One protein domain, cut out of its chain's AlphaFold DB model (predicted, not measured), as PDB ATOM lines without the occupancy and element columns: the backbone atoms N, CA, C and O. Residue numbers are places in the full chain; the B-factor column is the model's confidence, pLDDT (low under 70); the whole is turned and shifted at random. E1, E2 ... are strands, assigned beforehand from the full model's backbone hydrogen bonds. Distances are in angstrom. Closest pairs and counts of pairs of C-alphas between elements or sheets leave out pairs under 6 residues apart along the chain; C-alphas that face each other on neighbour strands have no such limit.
ATOM      1  N   SER A  62     541.466 535.001 390.925       95.88
ATOM      2  CA  SER A  62     542.157 534.146 391.892       95.88
ATOM      3  C   SER A  62     542.301 534.886 393.220       95.88
ATOM      4  O   SER A  62     542.651 536.064 393.257       95.88
ATOM      5  N   THR A  63     542.025 534.205 394.329       95.75
ATOM      6  CA  THR A  63     542.163 534.742 395.691       95.75
ATOM      7  C   THR A  63     543.350 534.083 396.383       95.75
ATOM      8  O   THR A  63     543.496 532.866 396.297       95.75
ATOM      9  N   LEU A  64     544.176 534.875 397.069       95.94
ATOM     10  CA  LEU A  64     545.224 534.417 397.983       95.94
ATOM     11  C   LEU A  64     544.660 534.304 399.407       95.94
ATOM     12  O   LEU A  64     543.958 535.211 399.865       95.94
ATOM     13  N   PHE A  65     545.010 533.235 400.118       93.38
ATOM     14  CA  PHE A  65     544.604 532.955 401.496       93.38
ATOM     15  C   PHE A  65     545.818 532.677 402.391       93.38
ATOM     16  O   PHE A  65     546.815 532.145 401.907       93.38
ATOM     17  N   SER A  66     545.699 532.961 403.692       92.06
ATOM     18  CA  SER A  66     546.595 532.444 404.744       92.06
ATOM     19  C   SER A  66     545.801 531.661 405.791       92.06
ATOM     20  O   SER A  66     544.630 531.965 406.043       92.06
ATOM     21  N   THR A  67     546.436 530.662 406.404       88.75
ATOM     22  CA  THR A  67     545.909 529.854 407.514       88.75
ATOM     23  C   THR A  67     546.466 530.253 408.882       88.75
ATOM     24  O   THR A  67     546.046 529.675 409.883       88.75
ATOM     25  N   SER A  68     547.297 531.301 408.965       84.69
ATOM     26  CA  SER A  68     547.863 531.881 410.207       84.69
ATOM     27  C   SER A  68     546.847 532.154 411.330       84.69
ATOM     28  O   SER A  68     547.197 532.179 412.509       84.69
ATOM     29  N   SER A  69     545.563 532.322 410.990       78.38
ATOM     30  CA  SER A  69     544.459 532.478 411.950       78.38
ATOM     31  C   SER A  69     543.941 531.163 412.570       78.38
ATOM     32  O   SER A  69     543.031 531.188 413.402       78.38
ATOM     33  N   GLY A  70     544.484 530.012 412.159       78.94
ATOM     34  CA  GLY A  70     543.942 528.668 412.404       78.94
ATOM     35  C   GLY A  70     542.855 528.238 411.406       78.94
ATOM     36  O   GLY A  70     542.261 527.173 411.562       78.94
ATOM     37  N   ALA A  71     542.568 529.066 410.402       83.81
ATOM     38  CA  ALA A  71     541.604 528.831 409.330       83.81
ATOM     39  C   ALA A  71     541.981 529.648 408.086       83.81
ATOM     40  O   ALA A  71     542.619 530.696 408.209       83.81
ATOM     41  N   LEU A  72     541.539 529.205 406.905       87.12
ATOM     42  CA  LEU A  72     541.673 529.962 405.657       87.12
ATOM     43  C   LEU A  72     541.003 531.339 405.775       87.12
ATOM     44  O   LEU A  72     539.786 531.431 405.935       87.12
ATOM     45  N   SER A  73     541.791 532.403 405.627       89.75
ATOM     46  CA  SER A  73     541.320 533.787 405.531       89.75
ATOM     47  C   SER A  73     541.823 534.422 404.230       89.75
ATOM     48  O   SER A  73     543.020 534.327 403.954       89.75
ATOM     49  N   PRO A  74     540.962 535.072 403.422       91.81
ATOM     50  CA  PRO A  74     541.394 535.754 402.204       91.81
ATOM     51  C   PRO A  74     542.239 536.992 402.537       91.81
ATOM     52  O   PRO A  74     541.916 537.739 403.461       91.81
ATOM     53  N   ILE A  75     543.297 537.215 401.755       93.00
ATOM     54  CA  ILE A  75     544.234 538.344 401.888       93.00
ATOM     55  C   ILE A  75     544.041 539.349 400.744       93.00
ATOM     56  O   ILE A  75     544.004 540.558 400.963       93.00
ATOM     57  N   GLY A  76     543.908 538.856 399.512       93.88
ATOM     58  CA  GLY A  76     543.791 539.685 398.314       93.88
ATOM     59  C   GLY A  76     543.368 538.878 397.090       93.88
ATOM     60  O   GLY A  76     543.504 537.655 397.065       93.88
ATOM     61  N   THR A  77     542.843 539.567 396.079       95.94
ATOM     62  CA  THR A  77     542.350 538.975 394.824       95.94
ATOM     63  C   THR A  77     543.067 539.569 393.618       95.94
ATOM     64  O   THR A  77     543.472 540.735 393.665       95.94
ATOM     65  N   THR A  78     543.216 538.787 392.549       96.94
ATOM     66  CA  THR A  78     543.681 539.271 391.242       96.94
ATOM     67  C   THR A  78     542.592 540.071 390.521       96.94
ATOM     68  O   THR A  78     541.475 540.231 391.028       96.94
ATOM     69  N   GLU A  79     542.888 540.530 389.307       94.44
ATOM     70  CA  GLU A  79     541.870 540.827 388.303       94.44
ATOM     71  C   GLU A  79     541.119 539.559 387.829       94.44
ATOM     72  O   GLU A  79     541.528 538.426 388.110       94.44
ATOM     73  N   ASP A  80     540.028 539.748 387.078       93.56
ATOM     74  CA  ASP A  80     539.306 538.657 386.412       93.56
ATOM     75  C   ASP A  80     540.201 537.927 385.392       93.56
ATOM     76  O   ASP A  80     540.935 538.548 384.628       93.56
ATOM     77  N   ALA A  81     540.101 536.596 385.362       89.75
ATOM     78  CA  ALA A  81     540.973 535.649 384.658       89.75
ATOM     79  C   ALA A  81     542.436 535.576 385.147       89.75
ATOM     80  O   ALA A  81     543.166 534.698 384.687       89.75
ATOM     81  N   GLY A  82     542.846 536.401 386.118       91.94
ATOM     82  CA  GLY A  82     544.134 536.255 386.798       91.94
ATOM     83  C   GLY A  82     544.225 534.946 387.596       91.94
ATOM     84  O   GLY A  82     543.241 534.484 388.186       91.94
ATOM     85  N   GLN A  83     545.412 534.336 387.616       94.56
ATOM     86  CA  GLN A  83     545.689 533.058 388.281       94.56
ATOM     87  C   GLN A  83     546.986 533.117 389.095       94.56
ATOM     88  O   GLN A  83     547.984 533.662 388.637       94.56
ATOM     89  N   ILE A  84     546.986 532.512 390.285       97.56
ATOM     90  CA  ILE A  84     548.180 532.333 391.127       97.56
ATOM     91  C   ILE A  84     548.612 530.865 391.033       97.56
ATOM     92  O   ILE A  84     547.772 529.975 391.184       97.56
ATOM     93  N   TYR A  85     549.900 530.618 390.791       95.88
ATOM     94  CA  TYR A  85     550.482 529.280 390.609       95.88
ATOM     95  C   TYR A  85     551.496 528.905 391.695       95.88
ATOM     96  O   TYR A  85     551.652 527.724 391.980       95.88
ATOM     97  N   ALA A  86     552.167 529.883 392.312       95.94
ATOM     98  CA  ALA A  86     553.174 529.633 393.341       95.94
ATOM     99  C   ALA A  86     553.229 530.762 394.379       95.94
ATOM    100  O   ALA A  86     553.025 531.933 394.051       95.94
ATOM    101  N   ALA A  87     553.578 530.423 395.618       95.50
ATOM    102  CA  ALA A  87     554.038 531.372 396.626       95.50
ATOM    103  C   ALA A  87     555.092 530.737 397.551       95.50
ATOM    104  O   ALA A  87     555.090 529.522 397.743       95.50
ATOM    105  N   CYS A  88     555.977 531.541 398.142       93.69
ATOM    106  CA  CYS A  88     556.823 531.121 399.267       93.69
ATOM    107  C   CYS A  88     557.235 532.318 400.138       93.69
ATOM    108  O   CYS A  88     557.262 533.456 399.659       93.69
ATOM    109  N   GLU A  89     557.541 532.075 401.415       93.19
ATOM    110  CA  GLU A  89     558.073 533.107 402.315       93.19
ATOM    111  C   GLU A  89     559.605 533.212 402.214       93.19
ATOM    112  O   GLU A  89     560.323 532.210 402.217       93.19
ATOM    113  N   LEU A  90     560.105 534.445 402.158       93.94
ATOM    114  CA  LEU A  90     561.516 534.797 402.277       93.94
ATOM    115  C   LEU A  90     561.638 536.143 403.003       93.94
ATOM    116  O   LEU A  90     560.939 537.096 402.668       93.94
ATOM    117  N   ASP A  91     562.526 536.223 403.995       91.12
ATOM    118  CA  ASP A  91     562.820 537.447 404.760       91.12
ATOM    119  C   ASP A  91     561.570 538.150 405.340       91.12
ATOM    120  O   ASP A  91     561.426 539.373 405.269       91.12
ATOM    121  N   SER A  92     560.650 537.359 405.909       90.25
ATOM    122  CA  SER A  92     559.358 537.806 406.460       90.25
ATOM    123  C   SER A  92     558.409 538.459 405.447       90.25
ATOM    124  O   SER A  92     557.506 539.210 405.824       90.25
ATOM    125  N   LYS A  93     558.577 538.149 404.156       93.44
ATOM    126  CA  LYS A  93     557.658 538.521 403.074       93.44
ATOM    127  C   LYS A  93     557.256 537.307 402.256       93.44
ATOM    128  O   LYS A  93     558.074 536.447 401.946       93.44
ATOM    129  N   VAL A  94     555.996 537.277 401.847       95.25
ATOM    130  CA  VAL A  94     555.450 536.239 400.973       95.25
ATOM    131  C   VAL A  94     555.572 536.721 399.536       95.25
ATOM    132  O   VAL A  94     554.974 537.731 399.159       95.25
ATOM    133  N   TYR A  95     556.340 536.012 398.722       96.69
ATOM    134  CA  TYR A  95     556.412 536.247 397.285       96.69
ATOM    135  C   TYR A  95     555.350 535.393 396.602       96.69
ATOM    136  O   TYR A  95     555.274 534.197 396.856       96.69
ATOM    137  N   VAL A  96     554.511 536.014 395.771       97.56
ATOM    138  CA  VAL A  96     553.321 535.406 395.158       97.56
ATOM    139  C   VAL A  96     553.399 535.584 393.648       97.56
ATOM    140  O   VAL A  96     553.661 536.685 393.164       97.56
ATOM    141  N   ALA A  97     553.181 534.503 392.905       97.44
ATOM    142  CA  ALA A  97     553.487 534.396 391.486       97.44
ATOM    143  C   ALA A  97     552.415 533.629 390.696       97.44
ATOM    144  O   ALA A  97     551.707 532.775 391.237       97.44
ATOM    145  N   GLY A  98     552.289 533.932 389.406       96.94
ATOM    146  CA  GLY A  98     551.322 533.282 388.526       96.94
ATOM    147  C   GLY A  98     551.204 533.945 387.156       96.94
ATOM    148  O   GLY A  98     552.194 534.401 386.585       96.94
ATOM    149  N   ALA A  99     549.976 534.012 386.646       95.38
ATOM    150  CA  ALA A  99     549.587 534.761 385.457       95.38
ATOM    151  C   ALA A  99     548.570 535.843 385.861       95.38
ATOM    152  O   ALA A  99     547.373 535.570 385.948       95.38
ATOM    153  N   PHE A 100     549.044 537.052 386.169       95.56
ATOM    154  CA  PHE A 100     548.209 538.180 386.608       95.56
ATOM    155  C   PHE A 100     548.888 539.534 386.353       95.56
ATOM    156  O   PHE A 100     550.096 539.615 386.124       95.56
ATOM    157  N   SER A 101     548.101 540.604 386.418       93.12
ATOM    158  CA  SER A 101     548.510 542.005 386.269       93.12
ATOM    159  C   SER A 101     548.174 542.866 387.495       93.12
ATOM    160  O   SER A 101     548.694 543.979 387.632       93.12
ATOM    161  N   GLN A 102     547.362 542.354 388.426       93.44
ATOM    162  CA  GLN A 102     547.059 542.986 389.709       93.44
ATOM    163  C   GLN A 102     546.932 541.930 390.822       93.44
ATOM    164  O   GLN A 102     546.478 540.816 390.579       93.44
ATOM    165  N   LEU A 103     547.273 542.276 392.068       95.44
ATOM    166  CA  LEU A 103     546.887 541.505 393.258       95.44
ATOM    167  C   LEU A 103     546.600 542.447 394.433       95.44
ATOM    168  O   LEU A 103     547.363 543.372 394.707       95.44
ATOM    169  N   GLY A 104     545.476 542.238 395.126       92.88
ATOM    170  CA  GLY A 104     545.106 543.036 396.303       92.88
ATOM    171  C   GLY A 104     544.949 544.533 396.001       92.88
ATOM    172  O   GLY A 104     545.252 545.372 396.844       92.88
ATOM    173  N   GLY A 105     544.545 544.875 394.773       90.88
ATOM    174  CA  GLY A 105     544.472 546.253 394.276       90.88
ATOM    175  C   GLY A 105     545.807 546.849 393.800       90.88
ATOM    176  O   GLY A 105     545.797 547.907 393.174       90.88
ATOM    177  N   THR A 106     546.941 546.177 394.016       95.50
ATOM    178  CA  THR A 106     548.273 546.642 393.593       95.50
ATOM    179  C   THR A 106     548.636 546.067 392.225       95.50
ATOM    180  O   THR A 106     548.608 544.852 392.042       95.50
ATOM    181  N   THR A 107     548.970 546.925 391.259       94.50
ATOM    182  CA  THR A 107     549.396 546.514 389.909       94.50
ATOM    183  C   THR A 107     550.772 545.849 389.955       94.50
ATOM    184  O   THR A 107     551.721 546.454 390.451       94.50
ATOM    185  N   ALA A 108     550.890 544.627 389.432       92.06
ATOM    186  CA  ALA A 108     552.145 543.879 389.342       92.06
ATOM    187  C   ALA A 108     552.054 542.786 388.262       92.06
ATOM    188  O   ALA A 108     551.060 542.071 388.182       92.06
ATOM    189  N   GLN A 109     553.096 542.645 387.443       89.94
ATOM    190  CA  GLN A 109     553.165 541.703 386.325       89.94
ATOM    191  C   GLN A 109     553.688 540.341 386.796       89.94
ATOM    192  O   GLN A 109     554.890 540.165 386.996       89.94
ATOM    193  N   ASN A 110     552.786 539.369 386.938       95.12
ATOM    194  CA  ASN A 110     553.046 537.940 387.172       95.12
ATOM    195  C   ASN A 110     553.769 537.566 388.485       95.12
ATOM    196  O   ASN A 110     553.811 536.386 388.833       95.12
ATOM    197  N   ILE A 111     554.310 538.534 389.230       97.06
ATOM    198  CA  ILE A 111     554.933 538.345 390.543       97.06
ATOM    199  C   ILE A 111     554.826 539.606 391.413       97.06
ATOM    200  O   ILE A 111     555.018 540.729 390.944       97.06
ATOM    201  N   ILE A 112     554.524 539.420 392.696       96.88
ATOM    202  CA  ILE A 112     554.331 540.481 393.692       96.88
ATOM    203  C   ILE A 112     554.821 540.011 395.070       96.88
ATOM    204  O   ILE A 112     554.922 538.812 395.321       96.88
ATOM    205  N   SER A 113     555.124 540.945 395.972       96.38
ATOM    206  CA  SER A 113     555.415 540.647 397.381       96.38
ATOM    207  C   SER A 113     554.265 541.088 398.290       96.38
ATOM    208  O   SER A 113     553.569 542.063 397.997       96.38
ATOM    209  N   TYR A 114     554.068 540.377 399.394       96.31
ATOM    210  CA  TYR A 114     553.125 540.692 400.463       96.31
ATOM    211  C   TYR A 114     553.857 540.672 401.806       96.31
ATOM    212  O   TYR A 114     554.618 539.751 402.090       96.31
ATOM    213  N   ASP A 115     553.629 541.693 402.626       94.94
ATOM    214  CA  ASP A 115     554.162 541.802 403.984       94.94
ATOM    215  C   ASP A 115     553.040 541.481 404.992       94.94
ATOM    216  O   ASP A 115     552.090 542.267 405.115       94.94
ATOM    217  N   PRO A 116     553.103 540.341 405.713       90.75
ATOM    218  CA  PRO A 116     552.069 539.963 406.677       90.75
ATOM    219  C   PRO A 116     551.958 540.919 407.873       90.75
ATOM    220  O   PRO A 116     550.890 541.021 408.478       90.75
ATOM    221  N   SER A 117     553.032 541.640 408.218       91.69
ATOM    222  CA  SER A 117     553.086 542.495 409.411       91.69
ATOM    223  C   SER A 117     552.353 543.826 409.224       91.69
ATOM    224  O   SER A 117     551.716 544.327 410.154       91.69
ATOM    225  N   SER A 118     552.393 544.377 408.008       92.88
ATOM    226  CA  SER A 118     551.661 545.581 407.598       92.88
ATOM    227  C   SER A 118     550.368 545.271 406.835       92.88
ATOM    228  O   SER A 118     549.544 546.166 406.642       92.88
ATOM    229  N   SER A 119     550.194 544.024 406.381       91.81
ATOM    230  CA  SER A 119     549.170 543.605 405.414       91.81
ATOM    231  C   SER A 119     549.217 544.369 404.080       91.81
ATOM    232  O   SER A 119     548.182 544.589 403.451       91.81
ATOM    233  N   THR A 120     550.410 544.768 403.623       95.50
ATOM    234  CA  THR A 120     550.589 545.499 402.355       95.50
ATOM    235  C   THR A 120     551.154 544.624 401.244       95.50
ATOM    236  O   THR A 120     552.193 543.986 401.415       95.50
ATOM    237  N   PHE A 121     550.530 544.682 400.068       96.62
ATOM    238  CA  PHE A 121     551.130 544.221 398.817       96.62
ATOM    239  C   PHE A 121     552.135 545.254 398.282       96.62
ATOM    240  O   PHE A 121     552.011 546.453 398.533       96.62
ATOM    241  N   THR A 122     553.158 544.806 397.559       95.56
ATOM    242  CA  THR A 122     554.189 545.659 396.946       95.56
ATOM    243  C   THR A 122     554.736 544.991 395.686       95.56
ATOM    244  O   THR A 122     555.214 543.853 395.731       95.56
ATOM    245  N   ALA A 123     554.657 545.698 394.557       93.00
ATOM    246  CA  ALA A 123     555.204 545.254 393.278       93.00
ATOM    247  C   ALA A 123     556.736 545.130 393.330       93.00
ATOM    248  O   ALA A 123     557.410 545.920 393.992       93.00
ATOM    249  N   LEU A 124     557.282 544.145 392.615       91.12
ATOM    250  CA  LEU A 124     558.731 544.004 392.447       91.12
ATOM    251  C   LEU A 124     559.262 545.074 391.461       91.12
ATOM    252  O   LEU A 124     558.478 545.664 390.708       91.12
ATOM    253  N   PRO A 125     560.583 545.349 391.443       82.69
ATOM    254  CA  PRO A 125     561.176 546.355 390.567       82.69
ATOM    255  C   PRO A 125     560.786 546.169 389.101       82.69
ATOM    256  O   PRO A 125     560.714 545.046 388.600       82.69
ATOM    257  N   ASN A 126     560.567 547.294 388.419       69.69
ATOM    258  CA  ASN A 126     560.100 547.378 387.029       69.69
ATOM    259  C   ASN A 126     558.693 546.777 386.809       69.69
ATOM    260  O   ASN A 126     558.292 546.529 385.676       69.69
ATOM    261  N   GLY A 127     557.934 546.565 387.888       68.12
ATOM    262  CA  GLY A 127     556.556 546.083 387.865       68.12
ATOM    263  C   GLY A 127     556.409 544.562 387.896       68.12
ATOM    264  O   GLY A 127     555.321 544.102 388.221       68.12
ATOM    265  N   GLY A 128     557.455 543.782 387.601       82.69
ATOM    266  CA  GLY A 128     557.417 542.315 387.608       82.69
ATOM    267  C   GLY A 128     558.129 541.686 386.405       82.69
ATOM    268  O   GLY A 128     559.166 542.188 385.973       82.69
ATOM    269  N   LEU A 129     557.584 540.583 385.878       85.94
ATOM    270  CA  LEU A 129     558.154 539.811 384.763       85.94
ATOM    271  C   LEU A 129     557.192 539.732 383.570       85.94
ATOM    272  O   LEU A 129     555.974 539.671 383.736       85.94
ATOM    273  N   ASN A 130     557.743 539.682 382.351       83.25
ATOM    274  CA  ASN A 130     556.989 539.832 381.096       83.25
ATOM    275  C   ASN A 130     556.227 538.574 380.619       83.25
ATOM    276  O   ASN A 130     555.880 538.471 379.443       83.25
ATOM    277  N   GLY A 131     555.983 537.614 381.508       83.50
ATOM    278  CA  GLY A 131     555.284 536.366 381.224       83.50
ATOM    279  C   GLY A 131     554.986 535.586 382.503       83.50
ATOM    280  O   GLY A 131     555.492 535.928 383.574       83.50
ATOM    281  N   ALA A 132     554.144 534.558 382.395       90.50
ATOM    282  CA  ALA A 132     553.634 533.819 383.546       90.50
ATOM    283  C   ALA A 132     554.757 533.145 384.351       90.50
ATOM    284  O   ALA A 132     555.661 532.523 383.787       90.50
ATOM    285  N   VAL A 133     554.673 533.235 385.677       97.81
ATOM    286  CA  VAL A 133     555.605 532.605 386.616       97.81
ATOM    287  C   VAL A 133     554.929 531.382 387.223       97.81
ATOM    288  O   VAL A 133     553.918 531.503 387.906       97.81
ATOM    289  N   ASN A 134     555.488 530.201 386.970       95.81
ATOM    290  CA  ASN A 134     554.871 528.924 387.336       95.81
ATOM    291  C   ASN A 134     555.443 528.350 388.640       95.81
ATOM    292  O   ASN A 134     554.762 527.592 389.318       95.81
ATOM    293  N   ALA A 135     556.688 528.695 388.981       96.81
ATOM    294  CA  ALA A 135     557.413 528.132 390.112       96.81
ATOM    295  C   ALA A 135     558.263 529.188 390.829       96.81
ATOM    296  O   ALA A 135     558.875 530.051 390.195       96.81
ATOM    297  N   LEU A 136     558.349 529.064 392.153       96.94
ATOM    298  CA  LEU A 136     559.250 529.827 393.013       96.94
ATOM    299  C   LEU A 136     560.063 528.868 393.885       96.94
ATOM    300  O   LEU A 136     559.576 527.803 394.258       96.94
ATOM    301  N   TYR A 137     561.273 529.273 394.259       95.50
ATOM    302  CA  TYR A 137     562.032 528.652 395.341       95.50
ATOM    303  C   TYR A 137     562.719 529.736 396.183       95.50
ATOM    304  O   TYR A 137     563.539 530.505 395.681       95.50
ATOM    305  N   CYS A 138     562.361 529.803 397.464       94.00
ATOM    306  CA  CYS A 138     562.875 530.781 398.416       94.00
ATOM    307  C   CYS A 138     564.149 530.250 399.100       94.00
ATOM    308  O   CYS A 138     564.080 529.414 399.999       94.00
ATOM    309  N   ASP A 139     565.321 530.744 398.693       91.81
ATOM    310  CA  ASP A 139     566.608 530.442 399.328       91.81
ATOM    311  C   ASP A 139     566.860 531.397 400.505       91.81
ATOM    312  O   ASP A 139     567.494 532.451 400.383       91.81
ATOM    313  N   SER A 140     566.371 530.987 401.674       89.94
ATOM    314  CA  SER A 140     566.564 531.665 402.960       89.94
ATOM    315  C   SER A 140     567.971 531.513 403.556       89.94
ATOM    316  O   SER A 140     568.236 532.075 404.617       89.94
ATOM    317  N   SER A 141     568.890 530.797 402.893       88.19
ATOM    318  CA  SER A 141     570.311 530.763 403.278       88.19
ATOM    319  C   SER A 141     571.132 531.849 402.579       88.19
ATOM    320  O   SER A 141     572.110 532.328 403.148       88.19
ATOM    321  N   ASN A 142     570.739 532.243 401.362       86.81
ATOM    322  CA  ASN A 142     571.432 533.257 400.557       86.81
ATOM    323  C   ASN A 142     570.637 534.564 400.362       86.81
ATOM    324  O   ASN A 142     571.163 535.497 399.756       86.81
ATOM    325  N   HIS A 143     569.400 534.654 400.870       90.50
ATOM    326  CA  HIS A 143     568.473 535.778 400.649       90.50
ATOM    327  C   HIS A 143     568.132 535.977 399.155       90.50
ATOM    328  O   HIS A 143     568.131 537.091 398.620       90.50
ATOM    329  N   LEU A 144     567.877 534.857 398.462       93.12
ATOM    330  CA  LEU A 144     567.603 534.804 397.023       93.12
ATOM    331  C   LEU A 144     566.265 534.114 396.735       93.12
ATOM    332  O   LEU A 144     566.037 532.972 397.123       93.12
ATOM    333  N   LEU A 145     565.398 534.770 395.973       95.62
ATOM    334  CA  LEU A 145     564.203 534.156 395.406       95.62
ATOM    335  C   LEU A 145     564.515 533.677 393.985       95.62
ATOM    336  O   LEU A 145     564.744 534.485 393.088       95.62
ATOM    337  N   TRP A 146     564.504 532.367 393.765       96.25
ATOM    338  CA  TRP A 146     564.602 531.772 392.434       96.25
ATOM    339  C   TRP A 146     563.214 531.720 391.794       96.25
ATOM    340  O   TRP A 146     562.252 531.275 392.420       96.25
ATOM    341  N   VAL A 147     563.111 532.171 390.545       97.56
ATOM    342  CA  VAL A 147     561.839 532.370 389.842       97.56
ATOM    343  C   VAL A 147     561.871 531.624 388.511       97.56
ATOM    344  O   VAL A 147     562.774 531.849 387.706       97.56
ATOM    345  N   GLY A 148     560.897 530.742 388.277       96.88
ATOM    346  CA  GLY A 148     560.789 529.905 387.079       96.88
ATOM    347  C   GLY A 148     559.434 530.051 386.386       96.88
ATOM    348  O   GLY A 148     558.392 530.107 387.039       96.88
ATOM    349  N   GLY A 149     559.417 530.118 385.056       93.38
ATOM    350  CA  GLY A 149     558.173 530.334 384.319       93.38
ATOM    351  C   GLY A 149     558.300 530.314 382.800       93.38
ATOM    352  O   GLY A 149     559.199 529.693 382.236       93.38
ATOM    353  N   ASN A 150     557.374 531.013 382.148       84.69
ATOM    354  CA  ASN A 150     557.307 531.246 380.708       84.69
ATOM    355  C   ASN A 150     557.409 532.757 380.418       84.69
ATOM    356  O   ASN A 150     556.451 533.401 379.990       84.69
ATOM    357  N   PHE A 151     558.580 533.323 380.712       81.69
ATOM    358  CA  PHE A 151     558.953 534.722 380.482       81.69
ATOM    359  C   PHE A 151     560.292 534.799 379.733       81.69
ATOM    360  O   PHE A 151     561.046 533.825 379.685       81.69
ATOM    361  N   THR A 152     560.595 535.949 379.128       68.12
ATOM    362  CA  THR A 152     561.799 536.140 378.290       68.12
ATOM    363  C   THR A 152     562.759 537.214 378.797       68.12
ATOM    364  O   THR A 152     563.881 537.291 378.299       68.12
ATOM    365  N   LEU A 153     562.350 538.019 379.781       60.44
ATOM    366  CA  LEU A 153     563.170 539.055 380.411       60.44
ATOM    367  C   LEU A 153     563.113 538.938 381.947       60.44
ATOM    368  O   LEU A 153     562.055 538.593 382.474       60.44
ATOM    369  N   PRO A 154     564.208 539.259 382.668       62.31
ATOM    370  CA  PRO A 154     565.509 539.690 382.139       62.31
ATOM    371  C   PRO A 154     566.363 538.534 381.582       62.31
ATOM    372  O   PRO A 154     567.213 538.779 380.731       62.31
ATOM    373  N   THR A 155     566.102 537.287 381.988       72.56
ATOM    374  CA  THR A 155     566.668 536.061 381.394       72.56
ATOM    375  C   THR A 155     565.549 535.069 381.035       72.56
ATOM    376  O   THR A 155     564.528 535.056 381.727       72.56
ATOM    377  N   PRO A 156     565.683 534.245 379.975       72.56
ATOM    378  CA  PRO A 156     564.626 533.319 379.558       72.56
ATOM    379  C   PRO A 156     564.297 532.242 380.599       72.56
ATOM    380  O   PRO A 156     565.184 531.527 381.063       72.56
ATOM    381  N   ALA A 157     563.008 532.101 380.918       82.44
ATOM    382  CA  ALA A 157     562.385 531.078 381.770       82.44
ATOM    383  C   ALA A 157     562.874 530.935 383.230       82.44
ATOM    384  O   ALA A 157     562.132 530.381 384.042       82.44
ATOM    385  N   VAL A 158     564.066 531.427 383.590       92.88
ATOM    386  CA  VAL A 158     564.587 531.477 384.966       92.88
ATOM    387  C   VAL A 158     565.270 532.815 385.233       92.88
ATOM    388  O   VAL A 158     566.064 533.287 384.416       92.88
ATOM    389  N   VAL A 159     565.009 533.401 386.400       91.25
ATOM    390  CA  VAL A 159     565.682 534.590 386.947       91.25
ATOM    391  C   VAL A 159     565.818 534.450 388.469       91.25
ATOM    392  O   VAL A 159     565.119 533.642 389.084       91.25
ATOM    393  N   VAL A 160     566.718 535.213 389.091       92.06
ATOM    394  CA  VAL A 160     566.845 535.315 390.551       92.06
ATOM    395  C   VAL A 160     566.491 536.735 391.000       92.06
ATOM    396  O   VAL A 160     566.791 537.708 390.314       92.06
ATOM    397  N   TYR A 161     565.858 536.882 392.158       93.06
ATOM    398  CA  TYR A 161     565.619 538.165 392.813       93.06
ATOM    399  C   TYR A 161     566.354 538.202 394.154       93.06
ATOM    400  O   TYR A 161     566.127 537.354 395.016       93.06
ATOM    401  N   ALA A 162     567.245 539.176 394.326       88.94
ATOM    402  CA  ALA A 162     567.955 539.407 395.576       88.94
ATOM    403  C   ALA A 162     567.121 540.336 396.466       88.94
ATOM    404  O   ALA A 162     566.886 541.499 396.126       88.94
ATOM    405  N   THR A 163     566.664 539.834 397.612       90.81
ATOM    406  CA  THR A 163     565.815 540.596 398.546       90.81
ATOM    407  C   THR A 163     566.604 541.714 399.233       90.81
ATOM    408  O   THR A 163     566.108 542.836 399.363       90.81
ATOM    409  N   SER A 164     567.860 541.425 399.585       85.88
ATOM    410  CA  SER A 164     568.777 542.262 400.372       85.88
ATOM    411  C   SER A 164     569.052 543.649 399.783       85.88
ATOM    412  O   SER A 164     569.226 544.606 400.536       85.88
ATOM    413  N   ASN A 165     569.053 543.780 398.454       85.94
ATOM    414  CA  ASN A 165     569.119 545.057 397.735       85.94
ATOM    415  C   ASN A 165     567.887 545.309 396.842       85.94
ATOM    416  O   ASN A 165     567.859 546.291 396.106       85.94
ATOM    417  N   SER A 166     566.877 544.433 396.912       87.44
ATOM    418  CA  SER A 166     565.652 544.467 396.104       87.44
ATOM    419  C   SER A 166     565.914 544.635 394.602       87.44
ATOM    420  O   SER A 166     565.427 545.575 393.974       87.44
ATOM    421  N   SER A 167     566.696 543.721 394.017       87.38
ATOM    422  CA  SER A 167     567.092 543.769 392.601       87.38
ATOM    423  C   SER A 167     566.950 542.427 391.872       87.38
ATOM    424  O   SER A 167     567.033 541.352 392.468       87.38
ATOM    425  N   TRP A 168     566.737 542.494 390.556       82.69
ATOM    426  CA  TRP A 168     566.741 541.327 389.673       82.69
ATOM    427  C   TRP A 168     568.174 540.964 389.271       82.69
ATOM    428  O   TRP A 168     568.910 541.805 388.757       82.69
ATOM    429  N   VAL A 169     568.541 539.699 389.453       81.00
ATOM    430  CA  VAL A 169     569.852 539.134 389.125       81.00
ATOM    431  C   VAL A 169     569.667 538.074 388.027       81.00
ATOM    432  O   VAL A 169     568.832 537.175 388.183       81.00
ATOM    433  N   PRO A 170     570.417 538.134 386.909       74.31
ATOM    434  CA  PRO A 170     570.402 537.079 385.898       74.31
ATOM    435  C   PRO A 170     570.696 535.709 386.517       74.31
ATOM    436  O   PRO A 170     571.587 535.584 387.358       74.31
ATOM    437  N   ALA A 171     569.985 534.665 386.083       78.81
ATOM    438  CA  ALA A 171     570.316 533.306 386.506       78.81
ATOM    439  C   ALA A 171     571.789 532.993 386.140       78.81
ATOM    440  O   ALA A 171     572.184 533.282 385.006       78.81
ATOM    441  N   PRO A 172     572.608 532.373 387.017       76.75
ATOM    442  CA  PRO A 172     574.034 532.120 386.744       76.75
ATOM    443  C   PRO A 172     574.328 531.285 385.484       76.75
ATOM    444  O   PRO A 172     575.450 531.285 384.978       76.75
ATOM    445  N   PHE A 805     546.978 526.291 393.983       94.25
ATOM    446  CA  PHE A 805     548.252 526.248 394.705       94.25
ATOM    447  C   PHE A 805     548.063 526.014 396.218       94.25
ATOM    448  O   PHE A 805     547.096 526.523 396.804       94.25
ATOM    449  N   ALA A 806     549.012 525.308 396.839       93.62
ATOM    450  CA  ALA A 806     549.196 525.186 398.286       93.62
ATOM    451  C   ALA A 806     550.696 525.235 398.643       93.62
ATOM    452  O   ALA A 806     551.485 524.460 398.108       93.62
ATOM    453  N   SER A 807     551.110 526.111 399.561       90.25
ATOM    454  CA  SER A 807     552.517 526.197 399.973       90.25
ATOM    455  C   SER A 807     552.966 524.951 400.738       90.25
ATOM    456  O   SER A 807     552.174 524.274 401.392       90.25
ATOM    457  N   SER A 808     554.262 524.638 400.674       81.94
ATOM    458  CA  SER A 808     554.843 523.426 401.273       81.94
ATOM    459  C   SER A 808     554.779 523.384 402.805       81.94
ATOM    460  O   SER A 808     554.846 522.303 403.386       81.94
ATOM    461  N   ASP A 809     554.629 524.547 403.439       82.25
ATOM    462  CA  ASP A 809     554.360 524.758 404.869       82.25
ATOM    463  C   ASP A 809     552.858 524.736 405.228       82.25
ATOM    464  O   ASP A 809     552.506 524.778 406.405       82.25
ATOM    465  N   SER A 810     551.969 524.655 404.231       81.00
ATOM    466  CA  SER A 810     550.511 524.782 404.364       81.00
ATOM    467  C   SER A 810     550.023 526.082 405.032       81.00
ATOM    468  O   SER A 810     548.905 526.116 405.561       81.00
ATOM    469  N   GLU A 811     550.804 527.170 404.997       88.00
ATOM    470  CA  GLU A 811     550.330 528.481 405.451       88.00
ATOM    471  C   GLU A 811     549.532 529.230 404.370       88.00
ATOM    472  O   GLU A 811     548.515 529.853 404.680       88.00
ATOM    473  N   PHE A 812     549.934 529.152 403.099       92.50
ATOM    474  CA  PHE A 812     549.381 529.948 402.001       92.50
ATOM    475  C   PHE A 812     548.729 529.093 400.915       92.50
ATOM    476  O   PHE A 812     549.249 528.068 400.484       92.50
ATOM    477  N   PHE A 813     547.584 529.555 400.418       94.25
ATOM    478  CA  PHE A 813     546.817 528.861 399.384       94.25
ATOM    479  C   PHE A 813     546.286 529.851 398.358       94.25
ATOM    480  O   PHE A 813     546.045 531.015 398.687       94.25
ATOM    481  N   ALA A 814     546.027 529.389 397.135       95.62
ATOM    482  CA  ALA A 814     545.340 530.209 396.145       95.62
ATOM    483  C   ALA A 814     544.323 529.437 395.297       95.62
ATOM    484  O   ALA A 814     544.423 528.220 395.114       95.62
ATOM    485  N   GLY A 815     543.327 530.162 394.783       93.75
ATOM    486  CA  GLY A 815     542.316 529.590 393.900       93.75
ATOM    487  C   GLY A 815     541.219 530.549 393.444       93.75
ATOM    488  O   GLY A 815     540.945 531.580 394.062       93.75
ATOM    489  N   ASN A 816     540.539 530.154 392.371       92.50
ATOM    490  CA  ASN A 816     539.316 530.766 391.861       92.50
ATOM    491  C   ASN A 816     538.109 530.212 392.649       92.50
ATOM    492  O   ASN A 816     537.519 529.192 392.280       92.50
ATOM    493  N   ILE A 817     537.770 530.851 393.774       89.44
ATOM    494  CA  ILE A 817     536.755 530.371 394.730       89.44
ATOM    495  C   ILE A 817     535.449 531.169 394.616       89.44
ATOM    496  O   ILE A 817     535.462 532.392 394.512       89.44
ATOM    497  N   GLN A 818     534.305 530.479 394.691       86.38
ATOM    498  CA  GLN A 818     532.977 531.097 394.784       86.38
ATOM    499  C   GLN A 818     532.499 531.239 396.240       86.38
ATOM    500  O   GLN A 818     531.868 532.236 396.599       86.38
ATOM    501  N   LEU A 819     532.774 530.237 397.081       84.19
ATOM    502  CA  LEU A 819     532.373 530.201 398.489       84.19
ATOM    503  C   LEU A 819     533.490 529.613 399.360       84.19
ATOM    504  O   LEU A 819     533.972 528.517 399.091       84.19
ATOM    505  N   LEU A 820     533.836 530.315 400.434       83.88
ATOM    506  CA  LEU A 820     534.654 529.831 401.544       83.88
ATOM    507  C   LEU A 820     533.752 529.610 402.770       83.88
ATOM    508  O   LEU A 820     532.878 530.429 403.064       83.88
ATOM    509  N   VAL A 821     533.973 528.508 403.486       79.75
ATOM    510  CA  VAL A 821     533.289 528.149 404.733       79.75
ATOM    511  C   VAL A 821     534.349 527.822 405.784       79.75
ATOM    512  O   VAL A 821     534.963 526.754 405.766       79.75
ATOM    513  N   THR A 822     534.582 528.750 406.709       71.50
ATOM    514  CA  THR A 822     535.587 528.573 407.766       71.50
ATOM    515  C   THR A 822     535.068 527.677 408.900       71.50
ATOM    516  O   THR A 822     533.870 527.704 409.215       71.50
ATOM    517  N   PRO A 823     535.942 526.905 409.573       65.31
ATOM    518  CA  PRO A 823     535.572 526.193 410.787       65.31
ATOM    519  C   PRO A 823     535.271 527.217 411.890       65.31
ATOM    520  O   PRO A 823     535.959 528.227 412.035       65.31
ATOM    521  N   SER A 824     534.217 526.984 412.673       56.03
ATOM    522  CA  SER A 824     533.810 527.932 413.712       56.03
ATOM    523  C   SER A 824     534.866 527.997 414.815       56.03
ATOM    524  O   SER A 824     535.013 527.036 415.578       56.03
TER     525      SER A 824
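This is residues 62 to 172 and 805 to 824 of the 1003 residues of the protein "SH3 domain-containing protein" of Calocera viscosa (strain TUFC12733) (UniProt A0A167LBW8). Three antiparallel sheets stand in a row, roughly face to face, like blades stacked along the longest axis: E3 to E6 in the middle, E7 to E10 on one side, and E2, E1 and E11 on the other. The two four-stranded sheets come close at E3, E4 and E7 and spread apart towards E6 and E10, while E11 returns after a cut to pair with E1. The printed part has 131 residues with eleven named strands, E1 to E11 along the chain, and no named helix; the class is all strand. It is compact, with a radius of gyration of the C-alphas of 14.1 A, and spans 48 by 32 by 23 A, only just elongated.

Begin with E3, residues 83 to 90, E4, 93 to 99, E5, 111 to 115, and E6, 120 to 123, a meander, each strand the antiparallel neighbour of the one before. Look for N 88 and O 95 at 3.0 A in the hairpin E3 and E4, N 96 and O 112 at 2.9 A in the hairpin E4 and E5, and N 113 and O 122 at 2.9 A in the hairpin E5 and E6. A second meander holds E7, residues 132 to 139, E8, 144 to 150, E9, 158 to 162, and E10, 167 to 170. Here N 137 and O 146 are 2.9 A apart, N 147 and O 159 2.9 A, and N 160 and O 169 3.0 A. These sheets are face to face, their best planes 19 degrees apart; the closest C-alphas of E4 and E7 are those of Ala 99 and Ala 132, 4.6 A. E6 and E10 are apart. The third sheet has E1, residues 62 to 66, as its inner strand between E2, 73 to 80, and E11, 812 to 821. N 64 and O 76 are 2.9 A apart in the hairpin E1 and E2, and N 65 and O 813 2.8 A between E1 and E11. It too is face to face with the first, completing a stack of sheets, three face to face in turn; the closest C-alphas of E3 and E11 are those of Ile 84 and Ala 814, 6.1 A.

Find C-alpha 62, where E1 begins, at (542.157, 534.146, 391.892). E3 runs 21.2 A from C-alpha 83 at (545.689, 533.058, 388.281), E7 20.7 A, E2 19.8 A, E4 19.7 A and E8 19.6 A. E11 bends by 122 degrees at residue 818 and ends at C-alpha 821, (533.289, 528.149, 404.733), 16.4 A from its first.

The C-alphas farthest apart are those of Pro 172 and Ser 824, 48.6 A. Residues 173 to 804 are not printed, and C-alphas 172 and 805 are 27.6 A apart across this cut. E4 to E5 is a long link of 11 residues. Mean pLDDT of the printed part is 89.2; residues 126 to 127, 152 to 154 and 823 to 824 are under 70.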